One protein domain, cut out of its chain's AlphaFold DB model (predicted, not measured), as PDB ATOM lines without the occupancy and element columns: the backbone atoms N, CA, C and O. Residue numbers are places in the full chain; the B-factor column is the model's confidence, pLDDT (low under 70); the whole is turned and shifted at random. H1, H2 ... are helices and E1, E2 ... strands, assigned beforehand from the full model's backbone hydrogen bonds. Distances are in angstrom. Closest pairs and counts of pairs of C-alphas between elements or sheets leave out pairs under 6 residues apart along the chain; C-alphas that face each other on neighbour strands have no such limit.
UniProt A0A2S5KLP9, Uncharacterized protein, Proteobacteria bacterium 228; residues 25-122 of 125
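What this domain is: This is residues 25 to 122 of the 125 residues of an uncharacterized protein of Proteobacteria bacterium 228 (UniProt A0A2S5KLP9). The domain is a closed barrel of eight strands, E1 to E8, set round the ring in the order in which they follow in the chain. The helix H2 lies across one end of the barrel and caps it from outside, and the short helix H1 sits farther out at that same end, both helices coming between E3 and E4. The printed part has 98 residues, with the named elements in the order E1 E2 E3 H1 H2 E4 E5 E6 E7 E8, and each neighbour pair of strands, including E8 and E1, is antiparallel. The class is mixed, helices and strands, with 16 residues in the helices and 51 in the strands. The whole is compact and rounded, with a radius of gyration of the C-alphas of 12.2 A and spans of 35 by 27 by 24 A.

How they stand to each other: The barrel is made of E1, residues 25 to 28, E2, 34 to 41, E3, 48 to 55, E4, 80 to 85, E5, 88 to 93, E6, 96 to 102, E7, 106 to 109, and E8, 114 to 121. E1 E2 E3 and E4 E5 E6 E7 E8 are each a meander, strands in a row with each the antiparallel neighbour of the one before. In the hairpin of E1 and E2, N 27 and O 36 are 2.8 A apart, within hydrogen-bond range. In the hairpin of E2 and E3, N 39 and O 52 are 2.9 A apart. E3 and E4, at 122 degrees between their directions, have N 51 and O 80 at 2.8 A. The remaining hairpins have such pairs too: N 90 and O 83 at 2.8 A for E4 and E5, N 91 and O 99 at 2.9 A for E5 and E6, N 100 and O 108 at 2.9 A for E6 and E7, and N 107 and O 117 at 2.8 A for E7 and E8. The ring closes between E8 and E1, where N 28 and O 118 are 2.9 A apart. The pairing of E8 is staggered: residues 114 to 118 pair with E7 and residues 118 to 121 with E1. H2, residues 66 to 76, is on the barrel and outside it, at a height of 7.4 A over the sheet. It is over none of the strands, but only just: on the local plane 2 of its 11 C-alphas fall on E3 and 2 on E8. Its closest C-alphas to E3 are those of Lys 75 and Phe 53, 5.1 A apart, and to E8 those of Glu 67 and Leu 116, 5.0 A apart. H1, residues 60 to 64, is only just not on the barrel, with 4 pairs of C-alphas within 10 A. H1 and H2 are close but not clearly touching, their closest C-alphas being those of Phe 63 and Ser 69, 6.4 A apart. In H2 every O i to N i+4 pair is within hydrogen-bond range; in H1 0 of 1 is, while 2 of 2 O i to N i+3 pairs are.

Where its parts are: E1 begins at C-alpha 25, (24.602, 6.731, -42.840), and is 10.0 A long, as is E7. The longest strands by residues, with 8 each, are E2 at 21.7 A, E3 at 21.9 A and E8 at 21.4 A. E4 measures 16.4 A, E5 16.6 A and E6 17.3 A. H1 is 7.7 A long; H2 runs 15.3 A from C-alpha 66 at (16.405, 22.994, -52.029). E8 ends at C-alpha 121, (28.101, 3.700, -45.001).

The domain as a whole: The two C-alphas farthest apart, those of Ile 60 and Glu 86, are 35.9 A apart, while the first and last printed, those of Ile 25 and Thr 122, are 7.4 A apart. The printed part has no cut and no long link; the link from E2 to E3, 6 residues, is short, and the others are tight. The mean pLDDT of the printed part is 96.2, and residue 122 alone is under 70.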
ATOM      1  N   ILE A  25      24.400   6.605 -41.400       96.06
ATOM      2  CA  ILE A  25      24.602   6.731 -42.840       96.06
ATOM      3  C   ILE A  25      24.875   8.194 -43.146       96.06
ATOM      4  O   ILE A  25      24.087   9.063 -42.775       96.06
ATOM      5  N   ALA A  26      26.004   8.473 -43.788       96.38
ATOM      6  CA  ALA A  26      26.379   9.831 -44.149       96.38
ATOM      7  C   ALA A  26      25.601  10.290 -45.384       96.38
ATOM      8  O   ALA A  26      25.364   9.501 -46.296       96.38
ATOM      9  N   LEU A  27      25.252  11.575 -45.408       97.62
ATOM     10  CA  LEU A  27      24.595  12.257 -46.516       97.62
ATOM     11  C   LEU A  27      25.531  13.304 -47.109       97.62
ATOM     12  O   LEU A  27      26.162  14.087 -46.385       97.62
ATOM     13  N   GLN A  28      25.603  13.319 -48.432       97.31
ATOM     14  CA  GLN A  28      26.371  14.274 -49.212       97.31
ATOM     15  C   GLN A  28      25.562  14.790 -50.392       97.31
ATOM     16  O   GLN A  28      24.647  14.132 -50.875       97.31
ATOM     17  N   THR A  29      25.934  15.962 -50.881       96.31
ATOM     18  CA  THR A  29      25.549  16.429 -52.212       96.31
ATOM     19  C   THR A  29      26.176  15.540 -53.297       96.31
ATOM     20  O   THR A  29      27.087  14.750 -53.032       96.31
ATOM     21  N   SER A  30      25.735  15.690 -54.547       93.06
ATOM     22  CA  SER A  30      26.301  14.960 -55.692       93.06
ATOM     23  C   SER A  30      27.769  15.308 -55.990       93.06
ATOM     24  O   SER A  30      28.485  14.501 -56.581       93.06
ATOM     25  N   ASP A  31      28.252  16.468 -55.536       92.94
ATOM     26  CA  ASP A  31      29.664  16.876 -55.581       92.94
ATOM     27  C   ASP A  31      30.462  16.478 -54.320       92.94
ATOM     28  O   ASP A  31      31.636  16.829 -54.187       92.94
ATOM     29  N   GLY A  32      29.863  15.713 -53.401       93.12
ATOM     30  CA  GLY A  32      30.544  15.132 -52.240       93.12
ATOM     31  C   GLY A  32      30.680  16.064 -51.031       93.12
ATOM     32  O   GLY A  32      31.446  15.777 -50.105       93.12
ATOM     33  N   GLN A  33      29.961  17.187 -50.993       96.19
ATOM     34  CA  GLN A  33      29.921  18.046 -49.811       96.19
ATOM     35  C   GLN A  33      29.035  17.427 -48.736       96.19
ATOM     36  O   GLN A  33      27.923  16.985 -48.999       96.19
ATOM     37  N   HIS A  34      29.532  17.386 -47.499       96.31
ATOM     38  CA  HIS A  34      28.788  16.818 -46.379       96.31
ATOM     39  C   HIS A  34      27.527  17.633 -46.078       96.31
ATOM     40  O   HIS A  34      27.612  18.847 -45.895       96.31
ATOM     41  N   ILE A  35      26.387  16.946 -45.991       97.44
ATOM     42  CA  ILE A  35      25.088  17.507 -45.595       97.44
ATOM     43  C   ILE A  35      24.755  17.127 -44.149       97.44
ATOM     44  O   ILE A  35      24.178  17.923 -43.411       97.44
ATOM     45  N   GLY A  36      25.083  15.903 -43.739       96.56
ATOM     46  CA  GLY A  36      24.716  15.385 -42.427       96.56
ATOM     47  C   GLY A  36      24.710  13.865 -42.395       96.56
ATOM     48  O   GLY A  36      25.467  13.209 -43.116       96.56
ATOM     49  N   PHE A  37      23.857  13.297 -41.552       96.19
ATOM     50  CA  PHE A  37      23.707  11.854 -41.413       96.19
ATOM     51  C   PHE A  37      22.293  11.457 -40.990       96.19
ATOM     52  O   PHE A  37      21.580  12.219 -40.338       96.19
ATOM     53  N   THR A  38      21.924  10.223 -41.319       97.88
ATOM     54  CA  THR A  38      20.723   9.563 -40.807       97.88
ATOM     55  C   THR A  38      21.133   8.456 -39.856       97.88
ATOM     56  O   THR A  38      21.983   7.622 -40.177       97.88
ATOM     57  N   LEU A  39      20.550   8.477 -38.661       96.81
ATOM     58  CA  LEU A  39      20.757   7.462 -37.638       96.81
ATOM     59  C   LEU A  39      19.635   6.436 -37.739       96.81
ATOM     60  O   LEU A  39      18.470   6.810 -37.661       96.81
ATOM     61  N   PHE A  40      19.992   5.167 -37.898       96.62
ATOM     62  CA  PHE A  40      19.068   4.047 -38.025       96.62
ATOM     63  C   PHE A  40      19.069   3.206 -36.751       96.62
ATOM     64  O   PHE A  40      20.124   2.890 -36.195       96.62
ATOM     65  N   HIS A  41      17.878   2.801 -36.323       95.69
ATOM     66  CA  HIS A  41      17.661   1.805 -35.285       95.69
ATOM     67  C   HIS A  41      16.798   0.664 -35.848       95.69
ATOM     68  O   HIS A  41      15.775   0.961 -36.462       95.69
ATOM     69  N   PRO A  42      17.156  -0.623 -35.651       93.50
ATOM     70  CA  PRO A  42      18.306  -1.133 -34.886       93.50
ATOM     71  C   PRO A  42      19.678  -0.833 -35.517       93.50
ATOM     72  O   PRO A  42      20.603  -0.443 -34.800       93.50
ATOM     73  N   ASP A  43      19.778  -0.945 -36.839       93.62
ATOM     74  CA  ASP A  43      20.895  -0.531 -37.691       93.62
ATOM     75  C   ASP A  43      20.419  -0.517 -39.155       93.62
ATOM     76  O   ASP A  43      19.318  -0.980 -39.461       93.62
ATOM     77  N   PHE A  44      21.230   0.018 -40.070       92.62
ATOM     78  CA  PHE A  44      20.863   0.103 -41.485       92.62
ATOM     79  C   PHE A  44      20.775  -1.271 -42.165       92.62
ATOM     80  O   PHE A  44      20.130  -1.385 -43.201       92.62
ATOM     81  N   GLY A  45      21.405  -2.315 -41.620       91.56
ATOM     82  CA  GLY A  45      21.395  -3.666 -42.185       91.56
ATOM     83  C   GLY A  45      20.095  -4.436 -41.942       91.56
ATOM     84  O   GLY A  45      19.861  -5.436 -42.616       91.56
ATOM     85  N   ALA A  46      19.245  -3.984 -41.018       94.81
ATOM     86  CA  ALA A  46      17.967  -4.628 -40.739       94.81
ATOM     87  C   ALA A  46      16.916  -4.405 -41.847       94.81
ATOM     88  O   ALA A  46      17.085  -3.588 -42.756       94.81
ATOM     89  N   ASP A  47      15.804  -5.143 -41.757       97.06
ATOM     90  CA  ASP A  47      14.710  -5.081 -42.737       97.06
ATOM     91  C   ASP A  47      13.753  -3.903 -42.506       97.06
ATOM     92  O   ASP A  47      13.032  -3.488 -43.414       97.06
ATOM     93  N   LYS A  48      13.698  -3.387 -41.277       98.31
ATOM     94  CA  LYS A  48      12.841  -2.269 -40.875       98.31
ATOM     95  C   LYS A  48      13.290  -1.682 -39.545       98.31
ATOM     96  O   LYS A  48      13.963  -2.357 -38.761       98.31
ATOM     97  N   GLY A  49      12.795  -0.490 -39.249       97.81
ATOM     98  CA  GLY A  49      12.967   0.152 -37.957       97.81
ATOM     99  C   GLY A  49      12.589   1.621 -38.019       97.81
ATOM    100  O   GLY A  49      11.758   2.002 -38.842       97.81
ATOM    101  N   ASP A  50      13.252   2.424 -37.194       98.31
ATOM    102  CA  ASP A  50      13.058   3.869 -37.122       98.31
ATOM    103  C   ASP A  50      14.372   4.605 -37.383       98.31
ATOM    104  O   ASP A  50      15.469   4.049 -37.226       98.31
ATOM    105  N   CYS A  51      14.276   5.848 -37.842       98.25
ATOM    106  CA  CYS A  51      15.433   6.683 -38.114       98.25
ATOM    107  C   CYS A  51      15.201   8.150 -37.757       98.25
ATOM    108  O   CYS A  51      14.071   8.632 -37.724       98.25
ATOM    109  N   VAL A  52      16.299   8.866 -37.518       98.06
ATOM    110  CA  VAL A  52      16.307  10.322 -37.325       98.06
ATOM    111  C   VAL A  52      17.355  10.973 -38.210       98.06
ATOM    112  O   VAL A  52      18.410  10.396 -38.485       98.06
ATOM    113  N   PHE A  53      17.077  12.203 -38.625       97.94
ATOM    114  CA  PHE A  53      17.971  12.998 -39.457       97.94
ATOM    115  C   PHE A  53      18.733  14.012 -38.616       97.94
ATOM    116  O   PHE A  53      18.152  14.765 -37.836       97.94
ATOM    117  N   ILE A  54      20.043  14.077 -38.824       97.31
ATOM    118  CA  ILE A  54      20.914  15.093 -38.248       97.31
ATOM    119  C   ILE A  54      21.544  15.856 -39.411       97.31
ATOM    120  O   ILE A  54      22.456  15.371 -40.076       97.31
ATOM    121  N   ILE A  55      21.005  17.044 -39.679       97.56
ATOM    122  CA  ILE A  55      21.386  17.876 -40.822       97.56
ATOM    123  C   ILE A  55      22.352  18.953 -40.340       97.56
ATOM    124  O   ILE A  55      21.973  19.835 -39.568       97.56
ATOM    125  N   VAL A  56      23.612  18.831 -40.757       96.25
ATOM    126  CA  VAL A  56      24.720  19.712 -40.369       96.25
ATOM    127  C   VAL A  56      25.637  19.904 -41.588       96.25
ATOM    128  O   VAL A  56      26.699  19.282 -41.678       96.25
ATOM    129  N   PRO A  57      25.214  20.717 -42.570       96.88
ATOM    130  CA  PRO A  57      25.959  20.917 -43.801       96.88
ATOM    131  C   PRO A  57      27.350  21.505 -43.560       96.88
ATOM    132  O   PRO A  57      27.581  22.264 -42.617       96.88
ATOM    133  N   LYS A  58      28.286  21.176 -44.451       95.94
ATOM    134  CA  LYS A  58      29.690  21.603 -44.377       95.94
ATOM    135  C   LYS A  58      29.869  23.123 -44.459       95.94
ATOM    136  O   LYS A  58      30.851  23.638 -43.924       95.94
ATOM    137  N   SER A  59      28.979  23.823 -45.156       96.25
ATOM    138  CA  SER A  59      29.026  25.275 -45.329       96.25
ATOM    139  C   SER A  59      27.630  25.886 -45.226       96.25
ATOM    140  O   SER A  59      26.625  25.182 -45.332       96.25
ATOM    141  N   ILE A  60      27.570  27.198 -44.989       96.19
ATOM    142  CA  ILE A  60      26.301  27.899 -44.769       96.19
ATOM    143  C   ILE A  60      25.464  27.988 -46.050       96.19
ATOM    144  O   ILE A  60      24.245  27.907 -45.992       96.19
ATOM    145  N   GLU A  61      26.110  28.071 -47.211       96.88
ATOM    146  CA  GLU A  61      25.452  28.189 -48.517       96.88
ATOM    147  C   GLU A  61      24.596  26.961 -48.838       96.88
ATOM    148  O   GLU A  61      23.594  27.066 -49.540       96.88
ATOM    149  N   LEU A  62      24.957  25.797 -48.293       96.94
ATOM    150  CA  LEU A  62      24.182  24.576 -48.471       96.94
ATOM    151  C   LEU A  62      22.804  24.653 -47.809       96.94
ATOM    152  O   LEU A  62      21.888  24.003 -48.303       96.94
ATOM    153  N   PHE A  63      22.616  25.457 -46.757       96.19
ATOM    154  CA  PHE A  63      21.290  25.663 -46.158       96.19
ATOM    155  C   PHE A  63      20.307  26.349 -47.112       96.19
ATOM    156  O   PHE A  63      19.104  26.155 -46.974       96.19
ATOM    157  N   GLU A  64      20.808  27.086 -48.103       95.00
ATOM    158  CA  GLU A  64      19.985  27.740 -49.125       95.00
ATOM    159  C   GLU A  64      19.602  26.784 -50.270       95.00
ATOM    160  O   GLU A  64      18.823  27.143 -51.156       95.00
ATOM    161  N   SER A  65      20.151  25.563 -50.290       95.44
ATOM    162  CA  SER A  65      19.815  24.563 -51.306       95.44
ATOM    163  C   SER A  65      18.449  23.930 -51.039       95.44
ATOM    164  O   SER A  65      18.052  23.675 -49.896       95.44
ATOM    165  N   LYS A  66      17.727  23.623 -52.119       94.81
ATOM    166  CA  LYS A  66      16.405  22.994 -52.029       94.81
ATOM    167  C   LYS A  66      16.499  21.593 -51.421       94.81
ATOM    168  O   LYS A  66      15.600  21.165 -50.699       94.81
ATOM    169  N   GLU A  67      17.584  20.889 -51.707       94.81
ATOM    170  CA  GLU A  67      17.862  19.540 -51.237       94.81
ATOM    171  C   GLU A  67      18.017  19.514 -49.715       94.81
ATOM    172  O   GLU A  67      17.352  18.731 -49.033       94.81
ATOM    173  N   VAL A  68      18.826  20.423 -49.163       96.69
ATOM    174  CA  VAL A  68      19.022  20.544 -47.711       96.69
ATOM    175  C   VAL A  68      17.765  21.064 -47.024       96.69
ATOM    176  O   VAL A  68      17.407  20.527 -45.978       96.69
ATOM    177  N   SER A  69      17.052  22.030 -47.614       96.50
ATOM    178  CA  SER A  69      15.757  22.486 -47.086       96.50
ATOM    179  C   SER A  69      14.763  21.328 -46.966       96.50
ATOM    180  O   SER A  69      14.136  21.166 -45.926       96.50
ATOM    181  N   THR A  70      14.682  20.463 -47.982       97.12
ATOM    182  CA  THR A  70      13.800  19.282 -47.953       97.12
ATOM    183  C   THR A  70      14.185  18.325 -46.820       97.12
ATOM    184  O   THR A  70      13.325  17.799 -46.116       97.12
ATOM    185  N   LEU A  71      15.484  18.095 -46.609       97.75
ATOM    186  CA  LEU A  71      15.968  17.248 -45.516       97.75
ATOM    187  C   LEU A  71      15.727  17.871 -44.131       97.75
ATOM    188  O   LEU A  71      15.518  17.132 -43.168       97.75
ATOM    189  N   LEU A  72      15.744  19.202 -44.017       97.88
ATOM    190  CA  LEU A  72      15.401  19.914 -42.784       97.88
ATOM    191  C   LEU A  72      13.920  19.762 -42.442       97.88
ATOM    192  O   LEU A  72      13.620  19.395 -41.309       97.88
ATOM    193  N   ASP A  73      13.022  19.922 -43.413       96.75
ATOM    194  CA  ASP A  73      11.578  19.723 -43.208       96.75
ATOM    195  C   ASP A  73      11.282  18.293 -42.711       96.75
ATOM    196  O   ASP A  73      10.508  18.066 -41.777       96.75
ATOM    197  N   ILE A  74      11.966  17.301 -43.289       97.25
ATOM    198  CA  ILE A  74      11.862  15.900 -42.860       97.25
ATOM    199  C   ILE A  74      12.441  15.721 -41.453       97.25
ATOM    200  O   ILE A  74      11.842  15.056 -40.614       97.25
ATOM    201  N   LYS A  75      13.582  16.336 -41.138       97.25
ATOM    202  CA  LYS A  75      14.138  16.303 -39.779       97.25
ATOM    203  C   LYS A  75      13.160  16.880 -38.749       97.25
ATOM    204  O   LYS A  75      13.079  16.364 -37.635       97.25
ATOM    205  N   GLU A  76      12.464  17.964 -39.073       96.62
ATOM    206  CA  GLU A  76      11.562  18.655 -38.145       96.62
ATOM    207  C   GLU A  76      10.316  17.840 -37.778       96.62
ATOM    208  O   GLU A  76       9.764  18.039 -36.697       96.62
ATOM    209  N   SER A  77       9.931  16.864 -38.604       94.69
ATOM    210  CA  SER A  77       8.845  15.923 -38.289       94.69
ATOM    211  C   SER A  77       9.259  14.771 -37.358       94.69
ATOM    212  O   SER A  77       8.400  14.017 -36.909       94.69
ATOM    213  N   GLY A  78      10.541  14.678 -36.975       95.31
ATOM    214  CA  GLY A  78      11.003  13.815 -35.886       95.31
ATOM    215  C   GLY A  78      11.522  12.441 -36.321       95.31
ATOM    216  O   GLY A  78      12.425  12.349 -37.154       95.31
ATOM    217  N   GLU A  79      11.026  11.390 -35.662       98.00
ATOM    218  CA  GLU A  79      11.400   9.993 -35.916       98.00
ATOM    219  C   GLU A  79      10.558   9.404 -37.049       98.00
ATOM    220  O   GLU A  79       9.339   9.575 -37.074       98.00
ATOM    221  N   HIS A  80      11.208   8.675 -37.960       98.50
ATOM    222  CA  HIS A  80      10.575   8.156 -39.171       98.50
ATOM    223  C   HIS A  80      10.751   6.651 -39.320       98.50
ATOM    224  O   HIS A  80      11.896   6.180 -39.331       98.50
ATOM    225  N   PRO A  81       9.660   5.893 -39.525       98.56
ATOM    226  CA  PRO A  81       9.763   4.482 -39.832       98.56
ATOM    227  C   PRO A  81      10.375   4.270 -41.216       98.56
ATOM    228  O   PRO A  81      10.173   5.047 -42.155       98.56
ATOM    229  N   TRP A  82      11.097   3.170 -41.365       98.69
ATOM    230  CA  TRP A  82      11.708   2.770 -42.624       98.69
ATOM    231  C   TRP A  82      11.583   1.269 -42.863       98.69
ATOM    232  O   TRP A  82      11.454   0.468 -41.934       98.69
ATOM    233  N   VAL A  83      11.620   0.890 -44.140       98.56
ATOM    234  CA  VAL A  83      11.548  -0.501 -44.600       98.56
ATOM    235  C   VAL A  83      12.552  -0.718 -45.724       98.56
ATOM    236  O   VAL A  83      12.672   0.104 -46.636       98.56
ATOM    237  N   ARG A  84      13.265  -1.839 -45.668       97.81
ATOM    238  CA  ARG A  84      14.176  -2.308 -46.709       97.81
ATOM    239  C   ARG A  84      13.429  -3.148 -47.745       97.81
ATOM    240  O   ARG A  84      12.582  -3.975 -47.418       97.81
ATOM    241  N   SER A  85      13.778  -2.939 -49.005       96.94
ATOM    242  CA  SER A  85      13.340  -3.702 -50.173       96.94
ATOM    243  C   SER A  85      14.550  -4.082 -51.030       96.94
ATOM    244  O   SER A  85      15.681  -3.674 -50.758       96.94
ATOM    245  N   GLU A  86      14.323  -4.860 -52.090       94.88
ATOM    246  CA  GLU A  86      15.385  -5.299 -53.011       94.88
ATOM    247  C   GLU A  86      16.164  -4.135 -53.638       94.88
ATOM    248  O   GLU A  86      17.340  -4.271 -53.962       94.88
ATOM    249  N   ASP A  87      15.525  -2.976 -53.791       94.25
ATOM    250  CA  ASP A  87      16.069  -1.805 -54.471       94.25
ATOM    251  C   ASP A  87      16.503  -0.666 -53.531       94.25
ATOM    252  O   ASP A  87      16.882   0.409 -54.010       94.25
ATOM    253  N   GLY A  88      16.479  -0.888 -52.211       96.00
ATOM    254  CA  GLY A  88      16.996   0.067 -51.234       96.00
ATOM    255  C   GLY A  88      16.217   0.132 -49.923       96.00
ATOM    256  O   GLY A  88      15.529  -0.805 -49.534       96.00
ATOM    257  N   VAL A  89      16.326   1.266 -49.235       98.19
ATOM    258  CA  VAL A  89      15.572   1.572 -48.010       98.19
ATOM    259  C   VAL A  89      14.612   2.720 -48.280       98.19
ATOM    260  O   VAL A  89      15.013   3.761 -48.797       98.19
ATOM    261  N   THR A  90      13.342   2.533 -47.934       98.75
ATOM    262  CA  THR A  90      12.296   3.557 -48.040       98.75
ATOM    263  C   THR A  90      11.962   4.086 -46.654       98.75
ATOM    264  O   THR A  90      11.692   3.301 -45.749       98.75
ATOM    265  N   ILE A  91      11.966   5.408 -46.501       98.69
ATOM    266  CA  ILE A  91      11.593   6.115 -45.272       98.69
ATOM    267  C   ILE A  91      10.211   6.726 -45.466       98.69
ATOM    268  O   ILE A  91       9.923   7.310 -46.521       98.69
ATOM    269  N   PHE A  92       9.377   6.602 -44.441       98.62
ATOM    270  CA  PHE A  92       8.007   7.081 -44.447       98.62
ATOM    271  C   PHE A  92       7.859   8.270 -43.501       98.62
ATOM    272  O   PHE A  92       8.219   8.172 -42.334       98.62
ATOM    273  N   VAL A  93       7.288   9.365 -44.000       97.69
ATOM    274  CA  VAL A  93       6.917  10.546 -43.204       97.69
ATOM    275  C   VAL A  93       5.397  10.618 -43.208       97.69
ATOM    276  O   VAL A  93       4.793  10.527 -44.275       97.69
ATOM    277  N   ASP A  94       4.769  10.697 -42.036       95.31
ATOM    278  CA  ASP A  94       3.304  10.665 -41.892       95.31
ATOM    279  C   ASP A  94       2.639   9.489 -42.639       95.31
ATOM    280  O   ASP A  94       1.577   9.610 -43.249       95.31
ATOM    281  N   SER A  95       3.275   8.310 -42.590       95.44
ATOM    282  CA  SER A  95       2.864   7.080 -43.298       95.44
ATOM    283  C   SER A  95       2.927   7.135 -44.833       95.44
ATOM    284  O   SER A  95       2.512   6.180 -45.493       95.44
ATOM    285  N   LEU A  96       3.468   8.203 -45.421       97.81
ATOM    286  CA  LEU A  96       3.691   8.321 -46.860       97.81
ATOM    287  C   LEU A  96       5.149   8.005 -47.203       97.81
ATOM    288  O   LEU A  96       6.044   8.438 -46.483       97.81
ATOM    289  N   PRO A  97       5.423   7.265 -48.293       98.25
ATOM    290  CA  PRO A  97       6.790   7.026 -48.735       98.25
ATOM    291  C   PRO A  97       7.404   8.340 -49.239       98.25
ATOM    292  O   PRO A  97       6.936   8.913 -50.225       98.25
ATOM    293  N   THR A  98       8.468   8.798 -48.581       98.50
ATOM    294  CA  THR A  98       8.994  10.160 -48.775       98.50
ATOM    295  C   THR A  98      10.427  10.164 -49.286       98.50
ATOM    296  O   THR A  98      10.738  10.897 -50.224       98.50
ATOM    297  N   LEU A  99      11.296   9.323 -48.725       98.38
ATOM    298  CA  LEU A  99      12.687   9.205 -49.168       98.38
ATOM    299  C   LEU A  99      13.027   7.774 -49.540       98.38
ATOM    300  O   LEU A  99      12.538   6.825 -48.927       98.38
ATOM    301  N   LYS A 100      13.933   7.631 -50.506       98.50
ATOM    302  CA  LYS A 100      14.508   6.348 -50.886       98.50
ATOM    303  C   LYS A 100      16.024   6.408 -50.964       98.50
ATOM    304  O   LYS A 100      16.569   7.161 -51.760       98.50
ATOM    305  N   TYR A 101      16.676   5.563 -50.178       98.00
ATOM    306  CA  TYR A 101      18.110   5.296 -50.215       98.00
ATOM    307  C   TYR A 101      18.310   4.122 -51.162       98.00
ATOM    308  O   TYR A 101      18.042   2.978 -50.794       98.00
ATOM    309  N   ARG A 102      18.700   4.394 -52.405       97.50
ATOM    310  CA  ARG A 102      18.855   3.366 -53.441       97.50
ATOM    311  C   ARG A 102      20.195   2.660 -53.310       97.50
ATOM    312  O   ARG A 102      21.178   3.262 -52.898       97.50
ATOM    313  N   ASN A 103      20.264   1.400 -53.731       94.69
ATOM    314  CA  ASN A 103      21.502   0.611 -53.660       94.69
ATOM    315  C   ASN A 103      22.661   1.168 -54.510       94.69
ATOM    316  O   ASN A 103      23.804   0.777 -54.298       94.69
ATOM    317  N   ASP A 104      22.381   2.069 -55.455       94.94
ATOM    318  CA  ASP A 104      23.395   2.785 -56.241       94.94
ATOM    319  C   ASP A 104      24.060   3.948 -55.477       94.94
ATOM    320  O   ASP A 104      24.947   4.605 -56.015       94.94
ATOM    321  N   GLY A 105      23.655   4.184 -54.226       96.00
ATOM    322  CA  GLY A 105      24.176   5.250 -53.377       96.00
ATOM    323  C   GLY A 105      23.387   6.554 -53.469       96.00
ATOM    324  O   GLY A 105      23.742   7.500 -52.784       96.00
ATOM    325  N   THR A 106      22.313   6.647 -54.256       97.81
ATOM    326  CA  THR A 106      21.520   7.887 -54.361       97.81
ATOM    327  C   THR A 106      20.416   7.977 -53.309       97.81
ATOM    328  O   THR A 106      19.859   6.967 -52.863       97.81
ATOM    329  N   VAL A 107      20.073   9.206 -52.917       98.25
ATOM    330  CA  VAL A 107      18.910   9.526 -52.081       98.25
ATOM    331  C   VAL A 107      17.879  10.255 -52.932       98.25
ATOM    332  O   VAL A 107      18.144  11.344 -53.432       98.25
ATOM    333  N   ILE A 108      16.692   9.671 -53.086       98.38
ATOM    334  CA  ILE A 108      15.601  10.230 -53.890       98.38
ATOM    335  C   ILE A 108      14.476  10.721 -52.984       98.38
ATOM    336  O   ILE A 108      13.985   9.974 -52.137       98.38
ATOM    337  N   TYR A 109      14.017  11.946 -53.217       98.38
ATOM    338  CA  TYR A 109      12.743  12.449 -52.724       98.38
ATOM    339  C   TYR A 109      11.614  11.955 -53.621       98.38
ATOM    340  O   TYR A 109      11.484  12.365 -54.778       98.38
ATOM    341  N   LEU A 110      10.810  11.039 -53.091       98.31
ATOM    342  CA  LEU A 110       9.786  10.318 -53.841       98.31
ATOM    343  C   LEU A 110       8.632  11.206 -54.336       98.31
ATOM    344  O   LEU A 110       8.231  11.011 -55.484       98.31
ATOM    345  N   PRO A 111       8.130  12.206 -53.578       97.50
ATOM    346  CA  PRO A 111       7.004  13.027 -54.030       97.50
ATOM    347  C   PRO A 111       7.239  13.765 -55.353       97.50
ATOM    348  O   PRO A 111       6.297  13.954 -56.119       97.50
ATOM    349  N   SER A 112       8.482  14.161 -55.650       96.62
ATOM    350  CA  SER A 112       8.841  14.822 -56.915       96.62
ATOM    351  C   SER A 112       9.857  14.051 -57.756       96.62
ATOM    352  O   SER A 112      10.337  14.582 -58.757       96.62
ATOM    353  N   ASN A 113      10.199  12.821 -57.362       96.94
ATOM    354  CA  ASN A 113      11.232  11.998 -57.990       96.94
ATOM    355  C   ASN A 113      12.546  12.770 -58.237       96.94
ATOM    356  O   ASN A 113      13.095  12.772 -59.339       96.94
ATOM    357  N   THR A 114      13.002  13.504 -57.222       96.25
ATOM    358  CA  THR A 114      14.191  14.365 -57.297       96.25
ATOM    359  C   THR A 114      15.331  13.746 -56.504       96.25
ATOM    360  O   THR A 114      15.123  13.300 -55.380       96.25
ATOM    361  N   GLU A 115      16.532  13.716 -57.073       97.38
ATOM    362  CA  GLU A 115      17.733  13.318 -56.343       97.38
ATOM    363  C   GLU A 115      18.123  14.419 -55.353       97.38
ATOM    364  O   GLU A 115      18.284  15.573 -55.740       97.38
ATOM    365  N   LEU A 116      18.244  14.065 -54.073       97.31
ATOM    366  CA  LEU A 116      18.683  14.973 -53.011       97.31
ATOM    367  C   LEU A 116      20.190  14.890 -52.752       97.31
ATOM    368  O   LEU A 116      20.752  15.767 -52.103       97.31
ATOM    369  N   GLY A 117      20.838  13.823 -53.220       96.88
ATOM    370  CA  GLY A 117      22.264  13.610 -53.040       96.88
ATOM    371  C   GLY A 117      22.634  12.136 -52.948       96.88
ATOM    372  O   GLY A 117      21.942  11.259 -53.468       96.88
ATOM    373  N   ILE A 118      23.741  11.879 -52.262       97.81
ATOM    374  CA  ILE A 118      24.394  10.581 -52.149       97.81
ATOM    375  C   ILE A 118      24.415  10.152 -50.680       97.81
ATOM    376  O   ILE A 118      24.620  10.969 -49.779       97.81
ATOM    377  N   TRP A 119      24.238   8.857 -50.439       96.62
ATOM    378  CA  TRP A 119      24.461   8.220 -49.154       96.62
ATOM    379  C   TRP A 119      25.606   7.212 -49.226       96.62
ATOM    380  O   TRP A 119      25.841   6.565 -50.246       96.62
ATOM    381  N   PHE A 120      26.306   7.045 -48.109       91.06
ATOM    382  CA  PHE A 120      27.268   5.961 -47.944       91.06
ATOM    383  C   PHE A 120      27.381   5.542 -46.479       91.06
ATOM    384  O   PHE A 120      27.150   6.318 -45.547       91.06
ATOM    385  N   SER A 121      27.754   4.282 -46.293       85.94
ATOM    386  CA  SER A 121      28.101   3.700 -45.001       85.94
ATOM    387  C   SER A 121      29.611   3.809 -44.780       85.94
ATOM    388  O   SER A 121      30.397   3.585 -45.698       85.94
ATOM    389  N   THR A 122      30.031   4.135 -43.557       67.75
ATOM    390  CA  THR A 122      31.452   4.074 -43.155       67.75
ATOM    391  C   THR A 122      31.906   2.654 -42.816       67.75
ATOM    392  O   THR A 122      33.101   2.400 -42.676       67.75
TER     393      THR A 122